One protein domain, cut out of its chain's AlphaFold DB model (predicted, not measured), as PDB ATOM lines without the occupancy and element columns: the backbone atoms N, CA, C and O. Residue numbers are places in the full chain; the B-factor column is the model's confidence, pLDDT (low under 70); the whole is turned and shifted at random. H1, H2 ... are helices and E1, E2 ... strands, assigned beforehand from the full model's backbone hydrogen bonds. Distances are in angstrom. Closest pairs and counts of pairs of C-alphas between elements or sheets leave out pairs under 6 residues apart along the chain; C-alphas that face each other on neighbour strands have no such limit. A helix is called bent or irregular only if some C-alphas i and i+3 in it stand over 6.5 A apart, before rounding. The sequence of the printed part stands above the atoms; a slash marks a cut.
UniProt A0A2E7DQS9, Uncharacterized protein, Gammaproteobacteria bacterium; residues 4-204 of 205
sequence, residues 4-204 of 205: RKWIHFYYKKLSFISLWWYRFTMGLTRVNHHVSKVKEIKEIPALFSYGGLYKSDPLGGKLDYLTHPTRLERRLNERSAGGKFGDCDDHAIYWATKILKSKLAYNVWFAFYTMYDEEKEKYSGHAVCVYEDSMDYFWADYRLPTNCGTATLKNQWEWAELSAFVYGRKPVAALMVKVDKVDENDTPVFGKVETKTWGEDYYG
ATOM      1  N   ARG A   4      46.534  38.376  36.479       91.75
ATOM      2  CA  ARG A   4      45.673  39.564  36.602       91.75
ATOM      3  C   ARG A   4      46.472  40.864  36.628       91.75
ATOM      4  O   ARG A   4      46.158  41.800  35.899       91.75
ATOM      5  N   LYS A   5      47.550  40.906  37.419       92.62
ATOM      6  CA  LYS A   5      48.462  42.061  37.478       92.62
ATOM      7  C   LYS A   5      49.106  42.323  36.115       92.62
ATOM      8  O   LYS A   5      49.222  43.481  35.725       92.62
ATOM      9  N   TRP A   6      49.460  41.268  35.374       94.38
ATOM     10  CA  TRP A   6      49.966  41.393  34.003       94.38
ATOM     11  C   TRP A   6      48.912  41.960  33.047       94.38
ATOM     12  O   TRP A   6      49.218  42.899  32.321       94.38
ATOM     13  N   ILE A   7      47.665  41.480  33.104       94.25
ATOM     14  CA  ILE A   7      46.550  42.029  32.313       94.25
ATOM     15  C   ILE A   7      46.348  43.516  32.642       94.25
ATOM     16  O   ILE A   7      46.339  44.349  31.743       94.25
ATOM     17  N   HIS A   8      46.266  43.884  33.923       94.94
ATOM     18  CA  HIS A   8      46.103  45.284  34.328       94.94
ATOM     19  C   HIS A   8      47.255  46.164  33.827       94.94
ATOM     20  O   HIS A   8      47.025  47.280  33.361       94.94
ATOM     21  N   PHE A   9      48.491  45.666  33.916       95.19
ATOM     22  CA  PHE A   9      49.665  46.355  33.393       95.19
ATOM     23  C   PHE A   9      49.579  46.532  31.876       95.19
ATOM     24  O   PHE A   9      49.788  47.640  31.385       95.19
ATOM     25  N   TYR A  10      49.211  45.477  31.146       94.75
ATOM     26  CA  TYR A  10      49.050  45.522  29.699       94.75
ATOM     27  C   TYR A  10      48.028  46.591  29.283       94.75
ATOM     28  O   TYR A  10      48.378  47.487  28.520       94.75
ATOM     29  N   TYR A  11      46.820  46.594  29.857       95.06
ATOM     30  CA  TYR A  11      45.800  47.595  29.519       95.06
ATOM     31  C   TYR A  11      46.277  49.024  29.818       95.06
ATOM     32  O   TYR A  11      46.151  49.907  28.971       95.06
ATOM     33  N   LYS A  12      46.888  49.246  30.991       93.88
ATOM     34  CA  LYS A  12      47.319  50.583  31.437       93.88
ATOM     35  C   LYS A  12      48.557  51.119  30.721       93.88
ATOM     36  O   LYS A  12      48.735  52.334  30.681       93.88
ATOM     37  N   LYS A  13      49.463  50.247  30.270       95.44
ATOM     38  CA  LYS A  13      50.812  50.647  29.832       95.44
ATOM     39  C   LYS A  13      51.196  50.166  28.442       95.44
ATOM     40  O   LYS A  13      52.024  50.822  27.830       95.44
ATOM     41  N   LEU A  14      50.636  49.061  27.954       95.56
ATOM     42  CA  LEU A  14      51.060  48.414  26.706       95.56
ATOM     43  C   LEU A  14      49.966  48.334  25.635       95.56
ATOM     44  O   LEU A  14      50.251  47.898  24.525       95.56
ATOM     45  N   SER A  15      48.741  48.778  25.917       93.31
ATOM     46  CA  SER A  15      47.631  48.749  24.953       93.31
ATOM     47  C   SER A  15      47.944  49.474  23.640       93.31
ATOM     48  O   SER A  15      47.479  49.060  22.581       93.31
ATOM     49  N   PHE A  16      48.811  50.491  23.676       94.56
ATOM     50  CA  PHE A  16      49.290  51.187  22.478       94.56
ATOM     51  C   PHE A  16      49.975  50.254  21.463       94.56
ATOM     52  O   PHE A  16      49.915  50.526  20.266       94.56
ATOM     53  N   ILE A  17      50.596  49.154  21.915       94.50
ATOM     54  CA  ILE A  17      51.239  48.161  21.042       94.50
ATOM     55  C   ILE A  17      50.181  47.476  20.177       94.50
ATOM     56  O   ILE A  17      50.365  47.360  18.968       94.50
ATOM     57  N   SER A  18      49.049  47.086  20.767       93.00
ATOM     58  CA  SER A  18      47.951  46.472  20.016       93.00
ATOM     59  C   SER A  18      47.291  47.450  19.059       93.00
ATOM     60  O   SER A  18      46.996  47.082  17.932       93.00
ATOM     61  N   LEU A  19      47.150  48.723  19.435       94.88
ATOM     62  CA  LEU A  19      46.616  49.734  18.517       94.88
ATOM     63  C   LEU A  19      47.555  50.020  17.345       94.88
ATOM     64  O   LEU A  19      47.097  50.227  16.221       94.88
ATOM     65  N   TRP A  20      48.866  50.022  17.588       95.94
ATOM     66  CA  TRP A  20      49.857  50.108  16.519       95.94
ATOM     67  C   TRP A  20      49.782  48.886  15.598       95.94
ATOM     68  O   TRP A  20      49.727  49.046  14.378       95.94
ATOM     69  N   TRP A  21      49.697  47.687  16.177       95.31
ATOM     70  CA  TRP A  21      49.550  46.440  15.433       95.31
ATOM     71  C   TRP A  21      48.280  46.432  14.576       95.31
ATOM     72  O   TRP A  21      48.357  46.179  13.379       95.31
ATOM     73  N   TYR A  22      47.135  46.824  15.133       95.69
ATOM     74  CA  TYR A  22      45.875  46.926  14.399       95.69
ATOM     75  C   TYR A  22      45.924  47.942  13.259       95.69
ATOM     76  O   TYR A  22      45.426  47.668  12.170       95.69
ATOM     77  N   ARG A  23      46.561  49.103  13.456       96.44
ATOM     78  CA  ARG A  23      46.782  50.065  12.360       96.44
ATOM     79  C   ARG A  23      47.614  49.444  11.239       96.44
ATOM     80  O   ARG A  23      47.272  49.594  10.067       96.44
ATOM     81  N   PHE A  24      48.678  48.727  11.594       97.06
ATOM     82  CA  PHE A  24      49.526  48.031  10.633       97.06
ATOM     83  C   PHE A  24      48.750  46.952   9.858       97.06
ATOM     84  O   PHE A  24      48.767  46.949   8.627       97.06
ATOM     85  N   THR A  25      48.009  46.080  10.545       96.62
ATOM     86  CA  THR A  25      47.267  44.983   9.906       96.62
ATOM     87  C   THR A  25      46.089  45.476   9.072       96.62
ATOM     88  O   THR A  25      45.841  44.935   7.992       96.62
ATOM     89  N   MET A  26      45.405  46.543   9.498       97.25
ATOM     90  CA  MET A  26      44.405  47.218   8.668       97.25
ATOM     91  C   MET A  26      45.040  47.763   7.383       97.25
ATOM     92  O   MET A  26      44.480  47.588   6.304       97.25
ATOM     93  N   GLY A  27      46.244  48.341   7.462       97.00
ATOM     94  CA  GLY A  27      46.996  48.772   6.282       97.00
ATOM     95  C   GLY A  27      47.273  47.630   5.296       97.00
ATOM     96  O   GLY A  27      47.052  47.790   4.097       97.00
ATOM     97  N   LEU A  28      47.686  46.461   5.799       96.88
ATOM     98  CA  LEU A  28      47.974  45.277   4.975       96.88
ATOM     99  C   LEU A  28      46.729  44.611   4.377       96.88
ATOM    100  O   LEU A  28      46.802  43.968   3.331       96.88
ATOM    101  N   THR A  29      45.590  44.700   5.060       96.75
ATOM    102  CA  THR A  29      44.364  43.995   4.664       96.75
ATOM    103  C   THR A  29      43.410  44.852   3.841       96.75
ATOM    104  O   THR A  29      42.435  44.311   3.315       96.75
ATOM    105  N   ARG A  30      43.687  46.152   3.692       97.62
ATOM    106  CA  ARG A  30      42.910  47.079   2.866       97.62
ATOM    107  C   ARG A  30      42.846  46.616   1.412       97.62
ATOM    108  O   ARG A  30      43.835  46.186   0.827       97.62
ATOM    109  N   VAL A  31      41.663  46.733   0.820       97.06
ATOM    110  CA  VAL A  31      41.410  46.420  -0.594       97.06
ATOM    111  C   VAL A  31      40.697  47.577  -1.281       97.06
ATOM    112  O   VAL A  31      40.078  48.401  -0.608       97.06
ATOM    113  N   ASN A  32      40.763  47.608  -2.617       95.94
ATOM    114  CA  ASN A  32      40.018  48.552  -3.447       95.94
ATOM    115  C   ASN A  32      38.520  48.198  -3.453       95.94
ATOM    116  O   ASN A  32      38.039  47.465  -4.315       95.94
ATOM    117  N   HIS A  33      37.819  48.639  -2.416       96.31
ATOM    118  CA  HIS A  33      36.381  48.509  -2.217       96.31
ATOM    119  C   HIS A  33      35.948  49.606  -1.236       96.31
ATOM    120  O   HIS A  33      36.768  50.069  -0.448       96.31
ATOM    121  N   HIS A  34      34.673  49.988  -1.230       96.94
ATOM    122  CA  HIS A  34      34.145  50.978  -0.289       96.94
ATOM    123  C   HIS A  34      33.168  50.365   0.696       96.94
ATOM    124  O   HIS A  34      32.376  49.509   0.320       96.94
ATOM    125  N   VAL A  35      33.188  50.837   1.938       97.56
ATOM    126  CA  VAL A  35      32.174  50.499   2.943       97.56
ATOM    127  C   VAL A  35      30.888  51.252   2.603       97.56
ATOM    128  O   VAL A  35      30.906  52.476   2.493       97.56
ATOM    129  N   SER A  36      29.756  50.572   2.416       96.81
ATOM    130  CA  SER A  36      28.481  51.258   2.152       96.81
ATOM    131  C   SER A  36      27.933  51.947   3.411       96.81
ATOM    132  O   SER A  36      28.297  51.592   4.534       96.81
ATOM    133  N   LYS A  37      27.054  52.939   3.244       97.75
ATOM    134  CA  LYS A  37      26.297  53.521   4.364       97.75
ATOM    135  C   LYS A  37      25.060  52.678   4.659       97.75
ATOM    136  O   LYS A  37      24.500  52.074   3.750       97.75
ATOM    137  N   VAL A  38      24.630  52.702   5.910       97.06
ATOM    138  CA  VAL A  38      23.329  52.192   6.364       97.06
ATOM    139  C   VAL A  38      22.422  53.368   6.713       97.06
ATOM    140  O   VAL A  38      22.912  54.470   6.971       97.06
ATOM    141  N   LYS A  39      21.105  53.162   6.693       97.06
ATOM    142  CA  LYS A  39      20.145  54.203   7.089       97.06
ATOM    143  C   LYS A  39      19.915  54.215   8.592       97.06
ATOM    144  O   LYS A  39      19.693  55.276   9.162       97.06
ATOM    145  N   GLU A  40      19.976  53.044   9.218       96.31
ATOM    146  CA  GLU A  40      19.669  52.864  10.632       96.31
ATOM    147  C   GLU A  40      20.628  51.862  11.284       96.31
ATOM    148  O   GLU A  40      21.076  50.899  10.660       96.31
ATOM    149  N   ILE A  41      20.903  52.050  12.579       95.00
ATOM    150  CA  ILE A  41      21.812  51.197  13.365       95.00
ATOM    151  C   ILE A  41      21.380  49.721  13.327       95.00
ATOM    152  O   ILE A  41      22.217  48.823  13.237       95.00
ATOM    153  N   LYS A  42      20.066  49.461  13.329       94.06
ATOM    154  CA  LYS A  42      19.492  48.105  13.328       94.06
ATOM    155  C   LYS A  42      19.773  47.300  12.052       94.06
ATOM    156  O   LYS A  42      19.587  46.087  12.060       94.06
ATOM    157  N   GLU A  43      20.216  47.943  10.970       94.75
ATOM    158  CA  GLU A  43      20.542  47.272   9.703       94.75
ATOM    159  C   GLU A  43      21.898  46.555   9.759       94.75
ATOM    160  O   GLU A  43      22.095  45.544   9.087       94.75
ATOM    161  N   ILE A  44      22.831  47.048  10.580       94.69
ATOM    162  CA  ILE A  44      24.212  46.557  10.637       94.69
ATOM    163  C   ILE A  44      24.309  45.061  11.003       94.69
ATOM    164  O   ILE A  44      24.963  44.333  10.253       94.69
ATOM    165  N   PRO A  45      23.658  44.539  12.066       91.81
ATOM    166  CA  PRO A  45      23.828  43.140  12.457       91.81
ATOM    167  C   PRO A  45      23.245  42.157  11.442       91.81
ATOM    168  O   PRO A  45      23.732  41.030  11.320       91.81
ATOM    169  N   ALA A  46      22.252  42.577  10.653       90.81
ATOM    170  CA  ALA A  46      21.703  41.756   9.583       90.81
ATOM    171  C   ALA A  46      22.737  41.482   8.472       90.81
ATOM    172  O   ALA A  46      22.741  40.382   7.913       90.81
ATOM    173  N   LEU A  47      23.658  42.422   8.207       89.56
ATOM    174  CA  LEU A  47      24.687  42.290   7.165       89.56
ATOM    175  C   LEU A  47      25.557  41.042   7.378       89.56
ATOM    176  O   LEU A  47      25.807  40.281   6.444       89.56
ATOM    177  N   PHE A  48      25.948  40.777   8.624       86.25
ATOM    178  CA  PHE A  48      26.739  39.604   9.015       86.25
ATOM    179  C   PHE A  48      25.907  38.523   9.731       86.25
ATOM    180  O   PHE A  48      26.443  37.688  10.465       86.25
ATOM    181  N   SER A  49      24.593  38.491   9.469       88.25
ATOM    182  CA  SER A  49      23.651  37.467   9.950       88.25
ATOM    183  C   SER A  49      23.684  37.253  11.463       88.25
ATOM    184  O   SER A  49      23.709  36.115  11.929       88.25
ATOM    185  N   TYR A  50      23.698  38.346  12.223       87.81
ATOM    186  CA  TYR A  50      23.655  38.338  13.684       87.81
ATOM    187  C   TYR A  50      24.758  37.473  14.330       87.81
ATOM    188  O   TYR A  50      24.518  36.740  15.290       87.81
ATOM    189  N   GLY A  51      25.961  37.492  13.746       84.81
ATOM    190  CA  GLY A  51      27.110  36.684  14.175       84.81
ATOM    191  C   GLY A  51      27.172  35.280  13.569       84.81
ATOM    192  O   GLY A  51      28.155  34.570  13.769       84.81
ATOM    193  N   GLY A  52      26.194  34.868  12.753       84.00
ATOM    194  CA  GLY A  52      26.227  33.581  12.037       84.00
ATOM    195  C   GLY A  52      27.430  33.429  11.091       84.00
ATOM    196  O   GLY A  52      27.798  32.321  10.689       84.00
ATOM    197  N   LEU A  53      28.088  34.544  10.767       83.06
ATOM    198  CA  LEU A  53      29.309  34.594   9.974       83.06
ATOM    199  C   LEU A  53      30.614  34.616  10.761       83.06
ATOM    200  O   LEU A  53      31.671  34.837  10.157       83.06
ATOM    201  N   TYR A  54      30.561  34.360  12.064       85.69
ATOM    202  CA  TYR A  54      31.750  34.350  12.897       85.69
ATOM    203  C   TYR A  54      32.823  33.398  12.357       85.69
ATOM    204  O   TYR A  54      32.544  32.250  11.967       85.69
ATOM    205  N   LYS A  55      34.056  33.902  12.349       83.12
ATOM    206  CA  LYS A  55      35.281  33.173  12.054       83.12
ATOM    207  C   LYS A  55      36.163  33.237  13.291       83.12
ATOM    208  O   LYS A  55      36.552  34.319  13.692       83.12
ATOM    209  N   SER A  56      36.500  32.090  13.868       78.56
ATOM    210  CA  SER A  56      37.504  32.052  14.929       78.56
ATOM    211  C   SER A  56      38.897  32.300  14.365       78.56
ATOM    212  O   SER A  56      39.207  31.822  13.265       78.56
ATOM    213  N   ASP A  57      39.754  32.942  15.150       71.81
ATOM    214  CA  ASP A  57      41.102  33.267  14.709       71.81
ATOM    215  C   ASP A  57      41.958  32.039  14.429       71.81
ATOM    216  O   ASP A  57      41.886  31.024  15.141       71.81
ATOM    217  N   PRO A  58      42.835  32.126  13.415       60.66
ATOM    218  CA  PRO A  58      43.905  31.162  13.277       60.66
ATOM    219  C   PRO A  58      44.761  31.161  14.554       60.66
ATOM    220  O   PRO A  58      45.012  32.201  15.160       60.66
ATOM    221  N   LEU A  59      45.240  29.984  14.963       62.84
ATOM    222  CA  LEU A  59      46.157  29.822  16.105       62.84
ATOM    223  C   LEU A  59      45.594  30.269  17.472       62.84
ATOM    224  O   LEU A  59      46.362  30.468  18.418       62.84
ATOM    225  N   GLY A  60      44.269  30.392  17.600       61.09
ATOM    226  CA  GLY A  60      43.602  30.680  18.872       61.09
ATOM    227  C   GLY A  60      43.887  32.082  19.422       61.09
ATOM    228  O   GLY A  60      44.075  32.217  20.631       61.09
ATOM    229  N   GLY A  61      43.981  33.089  18.544       62.91
ATOM    230  CA  GLY A  61      44.078  34.509  18.921       62.91
ATOM    231  C   GLY A  61      45.476  34.985  19.340       62.91
ATOM    232  O   GLY A  61      45.635  36.078  19.870       62.91
ATOM    233  N   LYS A  62      46.531  34.179  19.138       58.94
ATOM    234  CA  LYS A  62      47.904  34.538  19.560       58.94
ATOM    235  C   LYS A  62      48.572  35.621  18.702       58.94
ATOM    236  O   LYS A  62      49.576  36.184  19.129       58.94
ATOM    237  N   LEU A  63      48.039  35.885  17.513       66.19
ATOM    238  CA  LEU A  63      48.468  36.936  16.585       66.19
ATOM    239  C   LEU A  63      47.228  37.528  15.925       66.19
ATOM    240  O   LEU A  63      47.075  37.480  14.704       66.19
ATOM    241  N   ASP A  64      46.315  37.996  16.769       79.88
ATOM    242  CA  ASP A  64      45.071  38.567  16.290       79.88
ATOM    243  C   ASP A  64      45.350  39.795  15.427       79.88
ATOM    244  O   ASP A  64      46.229  40.602  15.751       79.88
ATOM    245  N   TYR A  65      44.679  39.904  14.290       89.94
ATOM    246  CA  TYR A  65      44.897  40.989  13.347       89.94
ATOM    247  C   TYR A  65      43.564  41.621  13.003       89.94
ATOM    248  O   TYR A  65      42.597  40.937  12.695       89.94
ATOM    249  N   LEU A  66      43.548  42.946  12.958       94.31
ATOM    250  CA  LEU A  66      42.347  43.672  12.588       94.31
ATOM    251  C   LEU A  66      42.245  43.759  11.065       94.31
ATOM    252  O   LEU A  66      43.145  44.321  10.420       94.31
ATOM    253  N   THR A  67      41.175  43.208  10.483       95.62
ATOM    254  CA  THR A  67      40.894  43.321   9.051       95.62
ATOM    255  C   THR A  67      40.347  44.709   8.730       95.62
ATOM    256  O   THR A  67      39.448  45.229   9.384       95.62
ATOM    257  N   HIS A  68      40.835  45.305   7.643       98.00
ATOM    258  CA  HIS A  68      40.325  46.572   7.143       98.00
ATOM    259  C   HIS A  68      38.826  46.493   6.784       98.00
ATOM    260  O   HIS A  68      38.428  45.572   6.054       98.00
ATOM    261  N   PRO A  69      38.000  47.490   7.163       97.94
ATOM    262  CA  PRO A  69      36.565  47.496   6.873       97.94
ATOM    263  C   PRO A  69      36.199  47.319   5.394       97.94
ATOM    264  O   PRO A  69      35.204  46.672   5.080       97.94
ATOM    265  N   THR A  70      37.014  47.817   4.461       97.75
ATOM    266  CA  THR A  70      36.765  47.625   3.015       97.75
ATOM    267  C   THR A  70      36.844  46.164   2.585       97.75
ATOM    268  O   THR A  70      36.082  45.727   1.724       97.75
ATOM    269  N   ARG A  71      37.728  45.375   3.205       96.00
ATOM    270  CA  ARG A  71      37.820  43.937   2.943       96.00
ATOM    271  C   ARG A  71      36.661  43.185   3.579       96.00
ATOM    272  O   ARG A  71      36.167  42.241   2.968       96.00
ATOM    273  N   LEU A  72      36.224  43.611   4.762       95.00
ATOM    274  CA  LEU A  72      35.031  43.080   5.418       95.00
ATOM    275  C   LEU A  72      33.773  43.335   4.578       95.00
ATOM    276  O   LEU A  72      33.019  42.402   4.313       95.00
ATOM    277  N   GLU A  73      33.600  44.552   4.059       95.50
ATOM    278  CA  GLU A  73      32.507  44.876   3.137       95.50
ATOM    279  C   GLU A  73      32.551  44.001   1.883       95.50
ATOM    280  O   GLU A  73      31.544  43.421   1.483       95.50
ATOM    281  N   ARG A  74      33.732  43.862   1.273       93.50
ATOM    282  CA  ARG A  74      33.882  43.045   0.072       93.50
ATOM    283  C   ARG A  74      33.484  41.586   0.329       93.50
ATOM    284  O   ARG A  74      32.756  41.017  -0.477       93.50
ATOM    285  N   ARG A  75      33.876  41.009   1.477       91.38
ATOM    286  CA  ARG A  75      33.463  39.651   1.895       91.38
ATOM    287  C   ARG A  75      31.939  39.514   1.977       91.38
ATOM    288  O   ARG A  75      31.420  38.456   1.635       91.38
ATOM    289  N   LEU A  76      31.232  40.553   2.430       90.00
ATOM    290  CA  LEU A  76      29.767  40.557   2.492       90.00
ATOM    291  C   LEU A  76      29.117  40.623   1.107       90.00
ATOM    292  O   LEU A  76      28.100  39.971   0.889       90.00
ATOM    293  N   ASN A  77      29.714  41.355   0.170       87.38
ATOM    294  CA  ASN A  77      29.201  41.466  -1.197       87.38
ATOM    295  C   ASN A  77      29.477  40.206  -2.033       87.38
ATOM    296  O   ASN A  77      28.641  39.786  -2.826       87.38
ATOM    297  N   GLU A  78      30.625  39.561  -1.823       83.88
ATOM    298  CA  GLU A  78      31.022  38.308  -2.485       83.88
ATOM    299  C   GLU A  78      30.316  37.065  -1.889       83.88
ATOM    300  O   GLU A  78      30.523  35.935  -2.335       83.88
ATOM    301  N   ARG A  79      29.478  37.254  -0.858       68.81
ATOM    302  CA  ARG A  79      28.980  36.222   0.068       68.81
ATOM    303  C   ARG A  79      28.012  35.198  -0.530       68.81
ATOM    304  O   ARG A  79      27.644  34.249   0.165       68.81
ATOM    305  N   SER A  80      27.661  35.300  -1.808       56.84
ATOM    306  CA  SER A  80      26.844  34.307  -2.521       56.84
ATOM    307  C   SER A  80      27.357  32.855  -2.379       56.84
ATOM    308  O   SER A  80      26.603  31.926  -2.640       56.84
ATOM    309  N   ALA A  81      28.601  32.638  -1.919       49.00
ATOM    310  CA  ALA A  81      29.240  31.331  -1.730       49.00
ATOM    311  C   ALA A  81      29.440  30.854  -0.262       49.00
ATOM    312  O   ALA A  81      30.201  29.918  -0.030       49.00
ATOM    313  N   GLY A  82      28.809  31.467   0.752       60.84
ATOM    314  CA  GLY A  82      28.889  30.974   2.148       60.84
ATOM    315  C   GLY A  82      30.143  31.395   2.937       60.84
ATOM    316  O   GLY A  82      30.503  30.765   3.933       60.84
ATOM    317  N   GLY A  83      30.811  32.471   2.509       71.69
ATOM    318  CA  GLY A  83      32.012  33.005   3.160       71.69
ATOM    319  C   GLY A  83      31.770  33.542   4.578       71.69
ATOM    320  O   GLY A  83      30.704  34.073   4.891       71.69
ATOM    321  N   LYS A  84      32.788  33.418   5.439       84.75
ATOM    322  CA  LYS A  84      32.811  33.993   6.794       84.75
ATOM    323  C   LYS A  84      33.185  35.480   6.773       84.75
ATOM    324  O   LYS A  84      33.925  35.916   5.892       84.75
ATOM    325  N   PHE A  85      32.708  36.233   7.763       88.50
ATOM    326  CA  PHE A  85      32.912  37.680   7.856       88.50
ATOM    327  C   PHE A  85      34.227  38.032   8.541       88.50
ATOM    328  O   PHE A  85      35.101  38.607   7.897       88.50
ATOM    329  N   GLY A  86      34.374  37.628   9.801       89.69
ATOM    330  CA  GLY A  86      35.472  38.008  10.684       89.69
ATOM    331  C   GLY A  86      35.252  37.484  12.103       89.69
ATOM    332  O   GLY A  86      34.260  36.789  12.359       89.69
ATOM    333  N   ASP A  87      36.183  37.790  12.990       91.38
ATOM    334  CA  ASP A  87      36.174  37.486  14.423       91.38
ATOM    335  C   ASP A  87      35.549  38.652  15.235       91.38
ATOM    336  O   ASP A  87      34.906  39.531  14.660       91.38
ATOM    337  N   CYS A  88      35.685  38.676  16.565       92.44
ATOM    338  CA  CYS A  88      35.106  39.739  17.394       92.44
ATOM    339  C   CYS A  88      35.681  41.131  17.091       92.44
ATOM    340  O   CYS A  88      34.922  42.106  17.040       92.44
ATOM    341  N   ASP A  89      36.983  41.214  16.818       94.44
ATOM    342  CA  ASP A  89      37.682  42.454  16.502       94.44
ATOM    343  C   ASP A  89      37.161  43.034  15.178       94.44
ATOM    344  O   ASP A  89      36.771  44.208  15.105       94.44
ATOM    345  N   ASP A  90      37.052  42.183  14.150       95.06
ATOM    346  CA  ASP A  90      36.506  42.534  12.837       95.06
ATOM    347  C   ASP A  90      35.050  43.038  12.926       95.06
ATOM    348  O   ASP A  90      34.679  44.017  12.270       95.06
ATOM    349  N   HIS A  91      34.202  42.401  13.743       94.75
ATOM    350  CA  HIS A  91      32.816  42.850  13.936       94.75
ATOM    351  C   HIS A  91      32.756  44.219  14.615       94.75
ATOM    352  O   HIS A  91      32.052  45.116  14.140       94.75
ATOM    353  N   ALA A  92      33.509  44.401  15.698       96.44
ATOM    354  CA  ALA A  92      33.514  45.633  16.470       96.44
ATOM    355  C   ALA A  92      34.026  46.833  15.655       96.44
ATOM    356  O   ALA A  92      33.393  47.896  15.656       96.44
ATOM    357  N   ILE A  93      35.116  46.682  14.894       97.56
ATOM    358  CA  ILE A  93      35.619  47.785  14.063       97.56
ATOM    359  C   ILE A  93      34.683  48.105  12.896       97.56
ATOM    360  O   ILE A  93      34.528  49.268  12.508       97.56
ATOM    361  N   TYR A  94      34.025  47.092  12.333       97.31
ATOM    362  CA  TYR A  94      33.092  47.289  11.235       97.31
ATOM    363  C   TYR A  94      31.832  48.030  11.683       97.31
ATOM    364  O   TYR A  94      31.399  48.959  10.996       97.31
ATOM    365  N   TRP A  95      31.303  47.702  12.866       97.44
ATOM    366  CA  TRP A  95      30.268  48.493  13.532       97.44
ATOM    367  C   TRP A  95      30.673  49.959  13.652       97.44
ATOM    368  O   TRP A  95      29.952  50.837  13.169       97.44
ATOM    369  N   ALA A  96      31.850  50.219  14.225       98.06
ATOM    370  CA  ALA A  96      32.325  51.580  14.431       98.06
ATOM    371  C   ALA A  96      32.426  52.354  13.104       98.06
ATOM    372  O   ALA A  96      31.988  53.502  12.995       98.06
ATOM    373  N   THR A  97      32.926  51.682  12.066       98.19
ATOM    374  CA  THR A  97      33.047  52.240  10.715       98.19
ATOM    375  C   THR A  97      31.682  52.579  10.120       98.19
ATOM    376  O   THR A  97      31.489  53.684   9.611       98.19
ATOM    377  N   LYS A  98      30.715  51.655  10.193       97.88
ATOM    378  CA  LYS A  98      29.363  51.842   9.646       97.88
ATOM    379  C   LYS A  98      28.621  52.978  10.333       97.88
ATOM    380  O   LYS A  98      28.027  53.799   9.632       97.88
ATOM    381  N   ILE A  99      28.682  53.049  11.663       97.81
ATOM    382  CA  ILE A  99      28.022  54.098  12.449       97.81
ATOM    383  C   ILE A  99      28.582  55.471  12.067       97.81
ATOM    384  O   ILE A  99      27.813  56.360  11.696       97.81
ATOM    385  N   LEU A 100      29.909  55.638  12.075       97.62
ATOM    386  CA  LEU A 100      30.541  56.921  11.754       97.62
ATOM    387  C   LEU A 100      30.331  57.325  10.295       97.62
ATOM    388  O   LEU A 100      29.944  58.460  10.017       97.62
ATOM    389  N   LYS A 101      30.526  56.397   9.350       97.25
ATOM    390  CA  LYS A 101      30.340  56.682   7.920       97.25
ATOM    391  C   LYS A 101      28.894  57.069   7.595       97.25
ATOM    392  O   LYS A 101      28.653  57.880   6.695       97.25
ATOM    393  N   SER A 102      27.939  56.514   8.338       97.88
ATOM    394  CA  SER A 102      26.506  56.784   8.188       97.88
ATOM    395  C   SER A 102      26.009  57.943   9.061       97.88
ATOM    396  O   SER A 102      24.862  58.345   8.907       97.88
ATOM    397  N   LYS A 103      26.871  58.523   9.912       96.62
ATOM    398  CA  LYS A 103      26.547  59.609  10.856       96.62
ATOM    399  C   LYS A 103      25.407  59.257  11.821       96.62
ATOM    400  O   LYS A 103      24.520  60.071  12.050       96.62
ATOM    401  N   LEU A 104      25.431  58.039  12.360       96.00
ATOM    402  CA  LEU A 104      24.365  57.511  13.221       96.00
ATOM    403  C   LEU A 104      24.615  57.687  14.726       96.00
ATOM    404  O   LEU A 104      23.740  57.361  15.512       96.00
ATOM    405  N   ALA A 105      25.791  58.167  15.134       95.19
ATOM    406  CA  ALA A 105      26.116  58.436  16.534       95.19
ATOM    407  C   ALA A 105      27.125  59.584  16.643       95.19
ATOM    408  O   ALA A 105      27.876  59.847  15.696       95.19
ATOM    409  N   TYR A 106      27.161  60.244  17.803       89.06
ATOM    410  CA  TYR A 106      28.068  61.367  18.063       89.06
ATOM    411  C   TYR A 106      29.475  60.898  18.407       89.06
ATOM    412  O   TYR A 106      30.463  61.410  17.879       89.06
ATOM    413  N   ASN A 107      29.556  59.914  19.297       95.25
ATOM    414  CA  ASN A 107      30.809  59.318  19.719       95.25
ATOM    415  C   ASN A 107      30.741  57.809  19.515       95.25
ATOM    416  O   ASN A 107      29.711  57.179  19.746       95.25
ATOM    417  N   VAL A 108      31.853  57.239  19.065       97.56
ATOM    418  CA  VAL A 108      31.982  55.817  18.763       97.56
ATOM    419  C   VAL A 108      33.346  55.355  19.246       97.56
ATOM    420  O   VAL A 108      34.354  56.034  19.038       97.56
ATOM    421  N   TRP A 109      33.379  54.191  19.878       98.19
ATOM    422  CA  TRP A 109      34.581  53.572  20.395       98.19
ATOM    423  C   TRP A 109      34.684  52.130  19.915       98.19
ATOM    424  O   TRP A 109      33.734  51.350  19.995       98.19
ATOM    425  N   PHE A 110      35.882  51.774  19.468       97.88
ATOM    426  CA  PHE A 110      36.307  50.392  19.340       97.88
ATOM    427  C   PHE A 110      36.795  49.937  20.714       97.88
ATOM    428  O   PHE A 110      37.730  50.527  21.267       97.88
ATOM    429  N   ALA A 111      36.121  48.951  21.299       96.88
ATOM    430  CA  ALA A 111      36.353  48.550  22.675       96.88
ATOM    431  C   ALA A 111      36.728  47.075  22.755       96.88
ATOM    432  O   ALA A 111      36.117  46.232  22.111       96.88
ATOM    433  N   PHE A 112      37.710  46.755  23.588       94.19
ATOM    434  CA  PHE A 112      38.051  45.376  23.910       94.19
ATOM    435  C   PHE A 112      38.267  45.231  25.406       94.19
ATOM    436  O   PHE A 112      38.659  46.170  26.107       94.19
ATOM    437  N   TYR A 113      37.955  44.048  25.914       94.69
ATOM    438  CA  TYR A 113      37.977  43.767  27.336       94.69
ATOM    439  C   TYR A 113      38.414  42.336  27.603       94.69
ATOM    440  O   TYR A 113      38.364  41.449  26.754       94.69
ATOM    441  N   THR A 114      38.882  42.122  28.822       95.44
ATOM    442  CA  THR A 114      39.250  40.823  29.352       95.44
ATOM    443  C   THR A 114      38.336  40.501  30.513       95.44
ATOM    444  O   THR A 114      38.116  41.324  31.401       95.44
ATOM    445  N   MET A 115      37.843  39.273  30.509       94.88
ATOM    446  CA  MET A 115      36.943  38.720  31.508       94.88
ATOM    447  C   MET A 115      37.510  37.413  32.068       94.88
ATOM    448  O   MET A 115      38.315  36.736  31.417       94.88
ATOM    449  N   TYR A 116      37.099  37.080  33.286       94.88
ATOM    450  CA  TYR A 116      37.513  35.898  34.027       94.88
ATOM    451  C   TYR A 116      36.321  34.971  34.259       94.88
ATOM    452  O   TYR A 116      35.254  35.403  34.693       94.88
ATOM    453  N   ASP A 117      36.523  33.708  33.920       93.75
ATOM    454  CA  ASP A 117      35.623  32.588  34.157       93.75
ATOM    455  C   ASP A 117      36.096  31.894  35.438       93.75
ATOM    456  O   ASP A 117      37.192  31.326  35.452       93.75
ATOM    457  N   GLU A 118      35.319  32.019  36.516       90.06
ATOM    458  CA  GLU A 118      35.684  31.476  37.829       90.06
ATOM    459  C   GLU A 118      35.614  29.952  37.845       90.06
ATOM    460  O   GLU A 118      36.519  29.311  38.368       90.06
ATOM    461  N   GLU A 119      34.599  29.368  37.205       91.25
ATOM    462  CA  GLU A 119      34.412  27.915  37.159       91.25
ATOM    463  C   GLU A 119      35.565  27.211  36.434       91.25
ATOM    464  O   GLU A 119      35.960  26.105  36.797       91.25
ATOM    465  N   LYS A 120      36.111  27.850  35.393       93.00
ATOM    466  CA  LYS A 120      37.196  27.290  34.567       93.00
ATOM    467  C   LYS A 120      38.566  27.876  34.888       93.00
ATOM    468  O   LYS A 120      39.525  27.582  34.173       93.00
ATOM    469  N   GLU A 121      38.631  28.768  35.870       91.75
ATOM    470  CA  GLU A 121      39.802  29.569  36.227       91.75
ATOM    471  C   GLU A 121      40.521  30.192  35.010       91.75
ATOM    472  O   GLU A 121      41.755  30.272  34.932       91.75
ATOM    473  N   LYS A 122      39.754  30.650  34.012       92.94
ATOM    474  CA  LYS A 122      40.287  31.040  32.699       92.94
ATOM    475  C   LYS A 122      39.992  32.496  32.365       92.94
ATOM    476  O   LYS A 122      38.896  33.003  32.548       92.94
ATOM    477  N   TYR A 123      40.984  33.158  31.774       92.56
ATOM    478  CA  TYR A 123      40.827  34.491  31.192       92.56
ATOM    479  C   TYR A 123      40.492  34.389  29.705       92.56
ATOM    480  O   TYR A 123      41.041  33.537  29.001       92.56
ATOM    481  N   SER A 124      39.644  35.293  29.229       91.69
ATOM    482  CA  SER A 124      39.280  35.423  27.816       91.69
ATOM    483  C   SER A 124      39.126  36.891  27.434       91.69
ATOM    484  O   SER A 124      38.757  37.706  28.279       91.69
ATOM    485  N   GLY A 125      39.467  37.219  26.189       91.75
ATOM    486  CA  GLY A 125      39.247  38.534  25.594       91.75
ATOM    487  C   GLY A 125      38.025  38.525  24.680       91.75
ATOM    488  O   GLY A 125      37.625  37.454  24.221       91.75
ATOM    489  N   HIS A 126      37.440  39.696  24.459       93.62
ATOM    490  CA  HIS A 126      36.401  39.932  23.455       93.62
ATOM    491  C   HIS A 126      36.390  41.418  23.075       93.62
ATOM    492  O   HIS A 126      36.817  42.263  23.873       93.62
ATOM    493  N   ALA A 127      35.899  41.732  21.879       94.69
ATOM    494  CA  ALA A 127      35.778  43.092  21.371       94.69
ATOM    495  C   ALA A 127      34.345  43.419  20.954       94.69
ATOM    496  O   ALA A 127      33.603  42.569  20.469       94.69
ATOM    497  N   VAL A 128      33.961  44.674  21.177       95.62
ATOM    498  CA  VAL A 128      32.626  45.220  20.925       95.62
ATOM    499  C   VAL A 128      32.736  46.662  20.429       95.62
ATOM    500  O   VAL A 128      33.752  47.338  20.605       95.62
ATOM    501  N   CYS A 129      31.672  47.166  19.814       97.12
ATOM    502  CA  CYS A 129      31.548  48.586  19.507       97.12
ATOM    503  C   CYS A 129      30.719  49.263  20.596       97.12
ATOM    504  O   CYS A 129      29.612  48.826  20.887       97.12
ATOM    505  N   VAL A 130      31.212  50.361  21.160       96.94
ATOM    506  CA  VAL A 130      30.442  51.219  22.072       96.94
ATOM    507  C   VAL A 130      30.151  52.522  21.347       96.94
ATOM    508  O   VAL A 130      31.001  53.017  20.613       96.94
ATOM    509  N   TYR A 131      28.965  53.087  21.510       96.00
ATOM    510  CA  TYR A 131      28.635  54.382  20.927       96.00
ATOM    511  C   TYR A 131      27.690  55.170  21.824       96.00
ATOM    512  O   TYR A 131      27.043  54.619  22.713       96.00
ATOM    513  N   GLU A 132      27.657  56.474  21.593       94.00
ATOM    514  CA  GLU A 132      26.775  57.409  22.272       94.00
ATOM    515  C   GLU A 132      25.781  57.982  21.264       94.00
ATOM    516  O   GLU A 132      26.171  58.627  20.281       94.00
ATOM    517  N   ASP A 133      24.501  57.758  21.535       88.44
ATOM    518  CA  ASP A 133      23.386  58.342  20.798       88.44
ATOM    519  C   ASP A 133      22.446  59.019  21.792       88.44
ATOM    520  O   ASP A 133      22.078  58.434  22.805       88.44
ATOM    521  N   SER A 134      22.075  60.268  21.509       87.31
ATOM    522  CA  SER A 134      21.089  61.018  22.295       87.31
ATOM    523  C   SER A 134      21.368  61.051  23.810       87.31
ATOM    524  O   SER A 134      20.442  61.018  24.611       87.31
ATOM    525  N   MET A 135      22.648  61.161  24.193       86.31
ATOM    526  CA  MET A 135      23.139  61.115  25.582       86.31
ATOM    527  C   MET A 135      22.972  59.771  26.301       86.31
ATOM    528  O   MET A 135      23.119  59.725  27.518       86.31
ATOM    529  N   ASP A 136      22.722  58.679  25.586       89.75
ATOM    530  CA  ASP A 136      22.743  57.325  26.128       89.75
ATOM    531  C   ASP A 136      23.931  56.545  25.564       89.75
ATOM    532  O   ASP A 136      24.318  56.709  24.401       89.75
ATOM    533  N   TYR A 137      24.505  55.667  26.388       91.44
ATOM    534  CA  TYR A 137      25.495  54.707  25.916       91.44
ATOM    535  C   TYR A 137      24.818  53.452  25.401       91.44
ATOM    536  O   TYR A 137      23.906  52.903  26.016       91.44
ATOM    537  N   PHE A 138      25.353  52.934  24.307       93.69
ATOM    538  CA  PHE A 138      24.973  51.650  23.758       93.69
ATOM    539  C   PHE A 138      26.223  50.832  23.478       93.69
ATOM    540  O   PHE A 138      27.262  51.371  23.092       93.69
ATOM    541  N   TRP A 139      26.109  49.515  23.607       92.75
ATOM    542  CA  TRP A 139      27.111  48.601  23.073       92.75
ATOM    543  C   TRP A 139      26.494  47.661  22.052       92.75
ATOM    544  O   TRP A 139      25.356  47.212  22.191       92.75
ATOM    545  N   ALA A 140      27.257  47.404  21.002       92.94
ATOM    546  CA  ALA A 140      26.901  46.582  19.871       92.94
ATOM    547  C   ALA A 140      27.942  45.477  19.696       92.94
ATOM    548  O   ALA A 140      29.153  45.705  19.759       92.94
ATOM    549  N   ASP A 141      27.434  44.279  19.457       89.75
ATOM    550  CA  ASP A 141      28.203  43.057  19.260       89.75
ATOM    551  C   ASP A 141      27.566  42.304  18.079       89.75
ATOM    552  O   ASP A 141      27.134  42.918  17.101       89.75
ATOM    553  N   TYR A 142      27.418  40.987  18.155       87.31
ATOM    554  CA  TYR A 142      26.733  40.200  17.131       87.31
ATOM    555  C   TYR A 142      25.226  40.468  17.025       87.31
ATOM    556  O   TYR A 142      24.608  40.107  16.027       87.31
ATOM    557  N   ARG A 143      24.607  41.051  18.054       87.69
ATOM    558  CA  ARG A 143      23.152  41.259  18.145       87.69
ATOM    559  C   ARG A 143      22.790  42.738  18.036       87.69
ATOM    560  O   ARG A 143      23.649  43.591  17.821       87.69
ATOM    561  N   LEU A 144      21.496  43.032  18.167       90.75
ATOM    562  CA  LEU A 144      21.032  44.408  18.309       90.75
ATOM    563  C   LEU A 144      21.723  45.082  19.508       90.75
ATOM    564  O   LEU A 144      21.960  44.411  20.517       90.75
ATOM    565  N   PRO A 145      22.037  46.384  19.406       92.44
ATOM    566  CA  PRO A 145      22.692  47.095  20.488       92.44
ATOM    567  C   PRO A 145      21.869  47.091  21.773       92.44
ATOM    568  O   PRO A 145      20.641  47.158  21.740       92.44
ATOM    569  N   THR A 146      22.560  47.048  22.905       91.00
ATOM    570  CA  THR A 146      21.955  47.126  24.238       91.00
ATOM    571  C   THR A 146      22.255  48.490  24.847       91.00
ATOM    572  O   THR A 146      23.397  48.948  24.790       91.00
ATOM    573  N   ASN A 147      21.234  49.129  25.416       90.81
ATOM    574  CA  ASN A 147      21.353  50.399  26.130       90.81
ATOM    575  C   ASN A 147      22.029  50.169  27.501       90.81
ATOM    576  O   ASN A 147      21.657  49.248  28.230       90.81
ATOM    577  N   CYS A 148      23.026  50.992  27.821       86.75
ATOM    578  CA  CYS A 148      23.820  50.996  29.058       86.75
ATOM    579  C   CYS A 148      23.444  52.176  29.973       86.75
ATOM    580  O   CYS A 148      24.276  52.699  30.708       86.75
ATOM    581  N   GLY A 149      22.221  52.674  29.847       83.06
ATOM    582  CA  GLY A 149      21.747  53.873  30.512       83.06
ATOM    583  C   GLY A 149      22.375  55.169  29.993       83.06
ATOM    584  O   GLY A 149      23.112  55.221  29.003       83.06
ATOM    585  N   THR A 150      22.073  56.237  30.726       80.50
ATOM    586  CA  THR A 150      22.502  57.600  30.409       80.50
ATOM    587  C   THR A 150      24.016  57.740  30.436       80.50
ATOM    588  O   THR A 150      24.686  57.237  31.342       80.50
ATOM    589  N   ALA A 151      24.555  58.473  29.469       74.50
ATOM    590  CA  ALA A 151      25.968  58.732  29.301       74.50
ATOM    591  C   ALA A 151      26.526  59.551  30.467       74.50
ATOM    592  O   ALA A 151      26.451  60.778  30.527       74.50
ATOM    593  N   THR A 152      27.106  58.841  31.428       76.31
ATOM    594  CA  THR A 152      27.815  59.412  32.569       76.31
ATOM    595  C   THR A 152      29.185  58.757  32.698       76.31
ATOM    596  O   THR A 152      29.405  57.644  32.217       76.31
ATOM    597  N   LEU A 153      30.113  59.398  33.417       70.69
ATOM    598  CA  LEU A 153      31.426  58.802  33.710       70.69
ATOM    599  C   LEU A 153      31.324  57.449  34.436       70.69
ATOM    600  O   LEU A 153      32.236  56.627  34.322       70.69
ATOM    601  N   LYS A 154      30.237  57.223  35.184       73.25
ATOM    602  CA  LYS A 154      29.943  55.942  35.829       73.25
ATOM    603  C   LYS A 154      29.503  54.907  34.790       73.25
ATOM    604  O   LYS A 154      30.096  53.831  34.720       73.25
ATOM    605  N   ASN A 155      28.538  55.276  33.951       79.06
ATOM    606  CA  ASN A 155      27.861  54.354  33.041       79.06
ATOM    607  C   ASN A 155      28.676  54.034  31.778       79.06
ATOM    608  O   ASN A 155      28.454  53.005  31.149       79.06
ATOM    609  N   GLN A 156      29.688  54.843  31.438       83.56
ATOM    610  CA  GLN A 156      30.557  54.615  30.268       83.56
ATOM    611  C   GLN A 156      31.254  53.241  30.259       83.56
ATOM    612  O   GLN A 156      31.763  52.818  29.229       83.56
ATOM    613  N   TRP A 157      31.308  52.551  31.404       91.44
ATOM    614  CA  TRP A 157      31.915  51.226  31.548       91.44
ATOM    615  C   TRP A 157      30.905  50.110  31.822       91.44
ATOM    616  O   TRP A 157      31.314  48.953  31.921       91.44
ATOM    617  N   GLU A 158      29.613  50.428  31.943       90.12
ATOM    618  CA  GLU A 158      28.566  49.431  32.201       90.12
ATOM    619  C   GLU A 158      28.490  48.393  31.083       90.12
ATOM    620  O   GLU A 158      28.223  47.226  31.354       90.12
ATOM    621  N   TRP A 159      28.839  48.766  29.847       91.69
ATOM    622  CA  TRP A 159      28.926  47.819  28.737       91.69
ATOM    623  C   TRP A 159      29.850  46.633  29.043       91.69
ATOM    624  O   TRP A 159      29.528  45.508  28.679       91.69
ATOM    625  N   ALA A 160      30.981  46.847  29.724       92.81
ATOM    626  CA  ALA A 160      31.951  45.785  29.995       92.81
ATOM    627  C   ALA A 160      31.428  44.821  31.065       92.81
ATOM    628  O   ALA A 160      31.686  43.619  31.012       92.81
ATOM    629  N   GLU A 161      30.671  45.354  32.024       91.25
ATOM    630  CA  GLU A 161      30.048  44.601  33.110       91.25
ATOM    631  C   GLU A 161      28.861  43.786  32.582       91.25
ATOM    632  O   GLU A 161      28.813  42.572  32.782       91.25
ATOM    633  N   LEU A 162      27.971  44.420  31.813       88.06
ATOM    634  CA  LEU A 162      26.846  43.766  31.145       88.06
ATOM    635  C   LEU A 162      27.317  42.707  30.146       88.06
ATOM    636  O   LEU A 162      26.795  41.593  30.131       88.06
ATOM    637  N   SER A 163      28.328  43.021  29.335       86.56
ATOM    638  CA  SER A 163      28.862  42.082  28.354       86.56
ATOM    639  C   SER A 163      29.502  40.870  29.037       86.56
ATOM    640  O   SER A 163      29.186  39.735  28.690       86.56
ATOM    641  N   ALA A 164      30.327  41.065  30.073       89.25
ATOM    642  CA  ALA A 164      30.881  39.954  30.851       89.25
ATOM    643  C   ALA A 164      29.783  39.094  31.507       89.25
ATOM    644  O   ALA A 164      29.867  37.864  31.462       89.25
ATOM    645  N   PHE A 165      28.725  39.722  32.032       88.44
ATOM    646  CA  PHE A 165      27.573  39.028  32.609       88.44
ATOM    647  C   PHE A 165      26.848  38.133  31.590       88.44
ATOM    648  O   PHE A 165      26.528  36.992  31.913       88.44
ATOM    649  N   VAL A 166      26.665  38.586  30.341       86.06
ATOM    650  CA  VAL A 166      26.078  37.766  29.257       86.06
ATOM    651  C   VAL A 166      26.873  36.476  29.015       86.06
ATOM    652  O   VAL A 166      26.291  35.450  28.665       86.06
ATOM    653  N   TYR A 167      28.188  36.499  29.239       84.12
ATOM    654  CA  TYR A 167      29.055  35.323  29.131       84.12
ATOM    655  C   TYR A 167      29.204  34.528  30.437       84.12
ATOM    656  O   TYR A 167      29.986  33.578  30.459       84.12
ATOM    657  N   GLY A 168      28.496  34.898  31.511       88.19
ATOM    658  CA  GLY A 168      28.632  34.272  32.831       88.19
ATOM    659  C   GLY A 168      30.008  34.500  33.464       88.19
ATOM    660  O   GLY A 168      30.545  33.615  34.121       88.19
ATOM    661  N   ARG A 169      30.631  35.654  33.203       93.06
ATOM    662  CA  ARG A 169      32.017  35.960  33.586       93.06
ATOM    663  C   ARG A 169      32.126  37.293  34.318       93.06
ATOM    664  O   ARG A 169      31.230  38.130  34.278       93.06
ATOM    665  N   LYS A 170      33.279  37.508  34.951       93.06
ATOM    666  CA  LYS A 170      33.618  38.737  35.679       93.06
ATOM    667  C   LYS A 170      34.536  39.644  34.851       93.06
ATOM    668  O   LYS A 170      35.544  39.151  34.338       93.06
ATOM    669  N   PRO A 171      34.260  40.952  34.707       94.25
ATOM    670  CA  PRO A 171      35.168  41.866  34.012       94.25
ATOM    671  C   PRO A 171      36.493  42.052  34.771       94.25
ATOM    672  O   PRO A 171      36.550  42.180  35.991       94.25
ATOM    673  N   VAL A 172      37.609  42.084  34.052       95.38
ATOM    674  CA  VAL A 172      38.950  42.237  34.647       95.38
ATOM    675  C   VAL A 172      39.548  43.576  34.251       95.38
ATOM    676  O   VAL A 172      39.969  44.365  35.098       95.38
ATOM    677  N   ALA A 173      39.573  43.842  32.952       96.44
ATOM    678  CA  ALA A 173      40.071  45.080  32.386       96.44
ATOM    679  C   ALA A 173      39.362  45.354  31.063       96.44
ATOM    680  O   ALA A 173      38.965  44.421  30.376       96.44
ATOM    681  N   ALA A 174      39.215  46.622  30.717       96.56
ATOM    682  CA  ALA A 174      38.583  47.069  29.493       96.56
ATOM    683  C   ALA A 174      39.303  48.305  28.976       96.56
ATOM    684  O   ALA A 174      39.909  49.070  29.737       96.56
ATOM    685  N   LEU A 175      39.217  48.496  27.672       96.31
ATOM    686  CA  LEU A 175      39.731  49.656  26.983       96.31
ATOM    687  C   LEU A 175      38.717  50.108  25.939       96.31
ATOM    688  O   LEU A 175      38.101  49.289  25.263       96.31
ATOM    689  N   MET A 176      38.572  51.422  25.824       97.19
ATOM    690  CA  MET A 176      37.808  52.087  24.780       97.19
ATOM    691  C   MET A 176      38.758  52.975  23.987       97.19
ATOM    692  O   MET A 176      39.415  53.853  24.548       97.19
ATOM    693  N   VAL A 177      38.839  52.748  22.680       98.00
ATOM    694  CA  VAL A 177      39.541  53.634  21.753       98.00
ATOM    695  C   VAL A 177      38.508  54.415  20.986       98.00
ATOM    696  O   VAL A 177      37.745  53.834  20.217       98.00
ATOM    697  N   LYS A 178      38.496  55.734  21.168       98.06
ATOM    698  CA  LYS A 178      37.636  56.596  20.366       98.06
ATOM    699  C   LYS A 178      38.019  56.441  18.900       98.06
ATOM    700  O   LYS A 178      39.196  56.520  18.549       98.06
ATOM    701  N   VAL A 179      37.035  56.210  18.045       98.38
ATOM    702  CA  VAL A 179      37.216  56.276  16.598       98.38
ATOM    703  C   VAL A 179      36.806  57.685  16.191       98.38
ATOM    704  O   VAL A 179      35.622  58.002  16.135       98.38
ATOM    705  N   ASP A 180      37.787  58.563  15.984       97.75
ATOM    706  CA  ASP A 180      37.528  59.997  15.798       97.75
ATOM    707  C   ASP A 180      36.817  60.281  14.473       97.75
ATOM    708  O   ASP A 180      35.997  61.192  14.370       97.75
ATOM    709  N   LYS A 181      37.163  59.508  13.441       97.62
ATOM    710  CA  LYS A 181      36.581  59.588  12.103       97.62
ATOM    711  C   LYS A 181      36.871  58.322  11.305       97.62
ATOM    712  O   LYS A 181      37.724  57.517  11.675       97.62
ATOM    713  N   VAL A 182      36.201  58.207  10.167       97.94
ATOM    714  CA  VAL A 182      36.566  57.304   9.072       97.94
ATOM    715  C   VAL A 182      37.124  58.174   7.948       97.94
ATOM    716  O   VAL A 182      36.490  59.167   7.583       97.94
ATOM    717  N   ASP A 183      38.331  57.873   7.470       97.31
ATOM    718  CA  ASP A 183      38.971  58.648   6.401       97.31
ATOM    719  C   ASP A 183      38.393  58.335   5.007       97.31
ATOM    720  O   ASP A 183      37.488  57.517   4.849       97.31
ATOM    721  N   GLU A 184      38.906  59.007   3.976       96.19
ATOM    722  CA  GLU A 184      38.462  58.840   2.584       96.19
ATOM    723  C   GLU A 184      38.663  57.422   2.022       96.19
ATOM    724  O   GLU A 184      37.978  57.025   1.080       96.19
ATOM    725  N   ASN A 185      39.567  56.644   2.621       96.81
ATOM    726  CA  ASN A 185      39.852  55.263   2.248       96.81
ATOM    727  C   ASN A 185      39.046  54.259   3.080       96.81
ATOM    728  O   ASN A 185      39.340  53.063   3.053       96.81
ATOM    729  N   ASP A 186      38.047  54.736   3.828       97.81
ATOM    730  CA  ASP A 186      37.260  53.962   4.783       97.81
ATOM    731  C   ASP A 186      38.084  53.363   5.932       97.81
ATOM    732  O   ASP A 186      37.716  52.332   6.500       97.81
ATOM    733  N   THR A 187      39.189  54.025   6.290       98.00
ATOM    734  CA  THR A 187      40.062  53.623   7.398       98.00
ATOM    735  C   THR A 187      39.607  54.309   8.692       98.00
ATOM    736  O   THR A 187      39.592  55.544   8.758       98.00
ATOM    737  N   PRO A 188      39.259  53.560   9.750       97.94
ATOM    738  CA  PRO A 188      38.957  54.132  11.059       97.94
ATOM    739  C   PRO A 188      40.204  54.759  11.688       97.94
ATOM    740  O   PRO A 188      41.250  54.119  11.809       97.94
ATOM    741  N   VAL A 189      40.092  56.010  12.129       97.94
ATOM    742  CA  VAL A 189      41.189  56.741  12.768       97.94
ATOM    743  C   VAL A 189      41.051  56.639  14.284       97.94
ATOM    744  O   VAL A 189      40.176  57.258  14.885       97.94
ATOM    745  N   PHE A 190      41.931  55.849  14.901       97.94
ATOM    746  CA  PHE A 190      42.001  55.696  16.355       97.94
ATOM    747  C   PHE A 190      42.533  56.953  17.043       97.94
ATOM    748  O   PHE A 190      43.642  57.399  16.735       97.94
ATOM    749  N   GLY A 191      41.754  57.449  17.999       97.25
ATOM    750  CA  GLY A 191      41.992  58.640  18.800       97.25
ATOM    751  C   GLY A 191      42.331  58.330  20.255       97.25
ATOM    752  O   GLY A 191      43.175  57.479  20.554       97.25
ATOM    753  N   LYS A 192      41.678  59.057  21.172       96.81
ATOM    754  CA  LYS A 192      41.898  58.940  22.622       96.81
ATOM    755  C   LYS A 192      41.596  57.522  23.113       96.81
ATOM    756  O   LYS A 192      40.587  56.923  22.747       96.81
ATOM    757  N   VAL A 193      42.468  57.030  23.988       96.75
ATOM    758  CA  VAL A 193      42.340  55.732  24.650       96.75
ATOM    759  C   VAL A 193      41.968  55.942  26.109       96.75
ATOM    760  O   VAL A 193      42.603  56.723  26.819       96.75
ATOM    761  N   GLU A 194      40.959  55.213  26.562       95.56
ATOM    762  CA  GLU A 194      40.503  55.187  27.946       95.56
ATOM    763  C   GLU A 194      40.534  53.745  28.435       95.56
ATOM    764  O   GLU A 194      40.286  52.816  27.668       95.56
ATOM    765  N   THR A 195      40.884  53.532  29.703       95.69
ATOM    766  CA  THR A 195      41.016  52.180  30.260       95.69
ATOM    767  C   THR A 195      40.395  52.099  31.641       95.69
ATOM    768  O   THR A 195      40.488  53.046  32.425       95.69
ATOM    769  N   LYS A 196      39.812  50.943  31.956       94.94
ATOM    770  CA  LYS A 196      39.330  50.596  33.292       94.94
ATOM    771  C   LYS A 196      39.873  49.234  33.687       94.94
ATOM    772  O   LYS A 196      39.945  48.312  32.881       94.94
ATOM    773  N   THR A 197      40.279  49.113  34.944       94.62
ATOM    774  CA  THR A 197      40.668  47.840  35.559       94.62
ATOM    775  C   THR A 197      39.837  47.654  36.809       94.62
ATOM    776  O   THR A 197      39.789  48.570  37.630       94.62
ATOM    777  N   TRP A 198      39.233  46.485  36.974       92.56
ATOM    778  CA  TRP A 198      38.467  46.143  38.166       92.56
ATOM    779  C   TRP A 198      39.400  45.460  39.173       92.56
ATOM    780  O   TRP A 198      40.180  44.581  38.800       92.56
ATOM    781  N   GLY A 199      39.369  45.899  40.434       82.75
ATOM    782  CA  GLY A 199      40.162  45.327  41.531       82.75
ATOM    783  C   GLY A 199      39.629  43.975  42.017       82.75
ATOM    784  O   GLY A 199      38.577  43.523  41.565       82.75
ATOM    785  N   GLU A 200      40.363  43.312  42.913       68.19
ATOM    786  CA  GLU A 200      39.860  42.127  43.636       68.19
ATOM    787  C   GLU A 200      38.658  42.515  44.510       68.19
ATOM    788  O   GLU A 200      37.592  41.920  44.370       68.19
ATOM    789  N   ASP A 201      38.775  43.649  45.201       58.75
ATOM    790  CA  ASP A 201      37.764  44.234  46.089       58.75
ATOM    791  C   ASP A 201      36.444  44.598  45.384       58.75
ATOM    792  O   ASP A 201      35.406  44.728  46.029       58.75
ATOM    793  N   TYR A 202      36.443  44.737  44.048       61.75
ATOM    794  CA  TYR A 202      35.214  44.991  43.279       61.75
ATOM    795  C   TYR A 202      34.184  43.864  43.443       61.75
ATOM    796  O   TYR A 202      32.991  44.076  43.253       61.75
ATOM    797  N   TYR A 203      34.650  42.667  43.796       55.62
ATOM    798  CA  TYR A 203      33.818  41.482  43.953       55.62
ATOM    799  C   TYR A 203      33.522  41.130  45.415       55.62
ATOM    800  O   TYR A 203      32.930  40.082  45.653       55.62
ATOM    801  N   GLY A 204      33.907  41.986  46.373       49.12
ATOM    802  CA  GLY A 204      33.704  41.731  47.803       49.12
ATOM    803  C   GLY A 204      34.534  40.564  48.350       49.12
ATOM    804  O   GLY A 204      34.039  39.829  49.201       49.12
TER     805      GLY A 204
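What this domain is: This is residues 4 to 204 of the 205 residues of an uncharacterized protein of Gammaproteobacteria bacterium (UniProt A0A2E7DQS9). A strongly twisted sheet of six antiparallel strands curls round helix H5 on one face and round helix H6 on the opposite face, while the two arms of the bent helix H1 cover its E5-E6 end. H2 and H4 pack on H5, away from the sheet, and the short H3 lies in a loop apart from the sheet. The printed part has 201 residues with six named helices and six named strands, in the order H1 H2 H3 H4 H5 E1 E2 E3 E4 H6 E5 E6; the class is mixed, helices and strands. Across the sheet the order is E4 - E3 - E2 - E1 - E5 - E6. The whole is compact, with a radius of gyration of the C-alphas of 16.3 A and spans of 50 by 40 by 29 A.

Where its parts are: The strands are E1, residues 107 to 117, 30.8 A long; E2, 122 to 133, 34.2 A; E3, 136 to 140; E4, 146 to 150; E5, 170 to 182, 32.6 A; and E6, 188 to 197, 25.4 A, ending at C-alpha 197 (40.668, 47.840, 35.559). H5 is residues 88 to 102, 21.2 A, and H6 is 155 to 166, 17.1 A. H1, residues 4 to 29, was assigned as one helix by its hydrogen bonds but is bent, with C-alphas 13 and 16 7.5 A apart; its arms are H1b, residues 16 to 29, and H1a, residues 4 to 13, which begins at C-alpha 4 (45.673, 39.564, 36.602). H2 is residues 41 to 47, H3 58 to 61 and H4 69 to 77. H6 is irregular, with C-alphas 156 and 159 7.2 A apart; H2 and H3 only just are, at 6.6 A for C-alphas 42 and 45 and for 58 and 61.

How they stand to each other: E1 to E4 form a meander, each strand the antiparallel neighbour of the one before. N 111 and O 128 of the hairpin E1 and E2 are 2.9 A apart; N 112 of E1 and O 175 of E5 are 3.1 A apart. H5 is on the sheet, its closest C-alphas to E2 being Ala 92 and Val 128, 4.6 A. H6 is on the opposite face; Ala 164 and Pro 171 are its closest C-alphas to E5, 5.7 A. H1a lies over E5 and E6 at a height over the sheet of 8.2 A. H4 touches H5 about perpendicular, at 87 degrees, with the C-alphas of Pro 69 and Tyr 94 closest, 5.6 A. H2 only just touches H5, with 3 pairs of C-alphas within 8 A, Ile 41 and Ile 99 the closest at 6.9 A. Every O i to N i+4 pair is within hydrogen-bond range in H1a, H1b, H4 and H5; in H6 5 of 8 are, in H2 0 of 3, with 3 of 4 O i to N i+3 pairs, and H3 is too short for one.

The domain as a whole: The C-alphas of Asn 32 and Gly 204 are the farthest apart, 52.1 A. The printed part has no cut, and the link from H1 to H2 is long. Residues 58 to 63, 79 to 82 and 200 to 204 have pLDDT under 70.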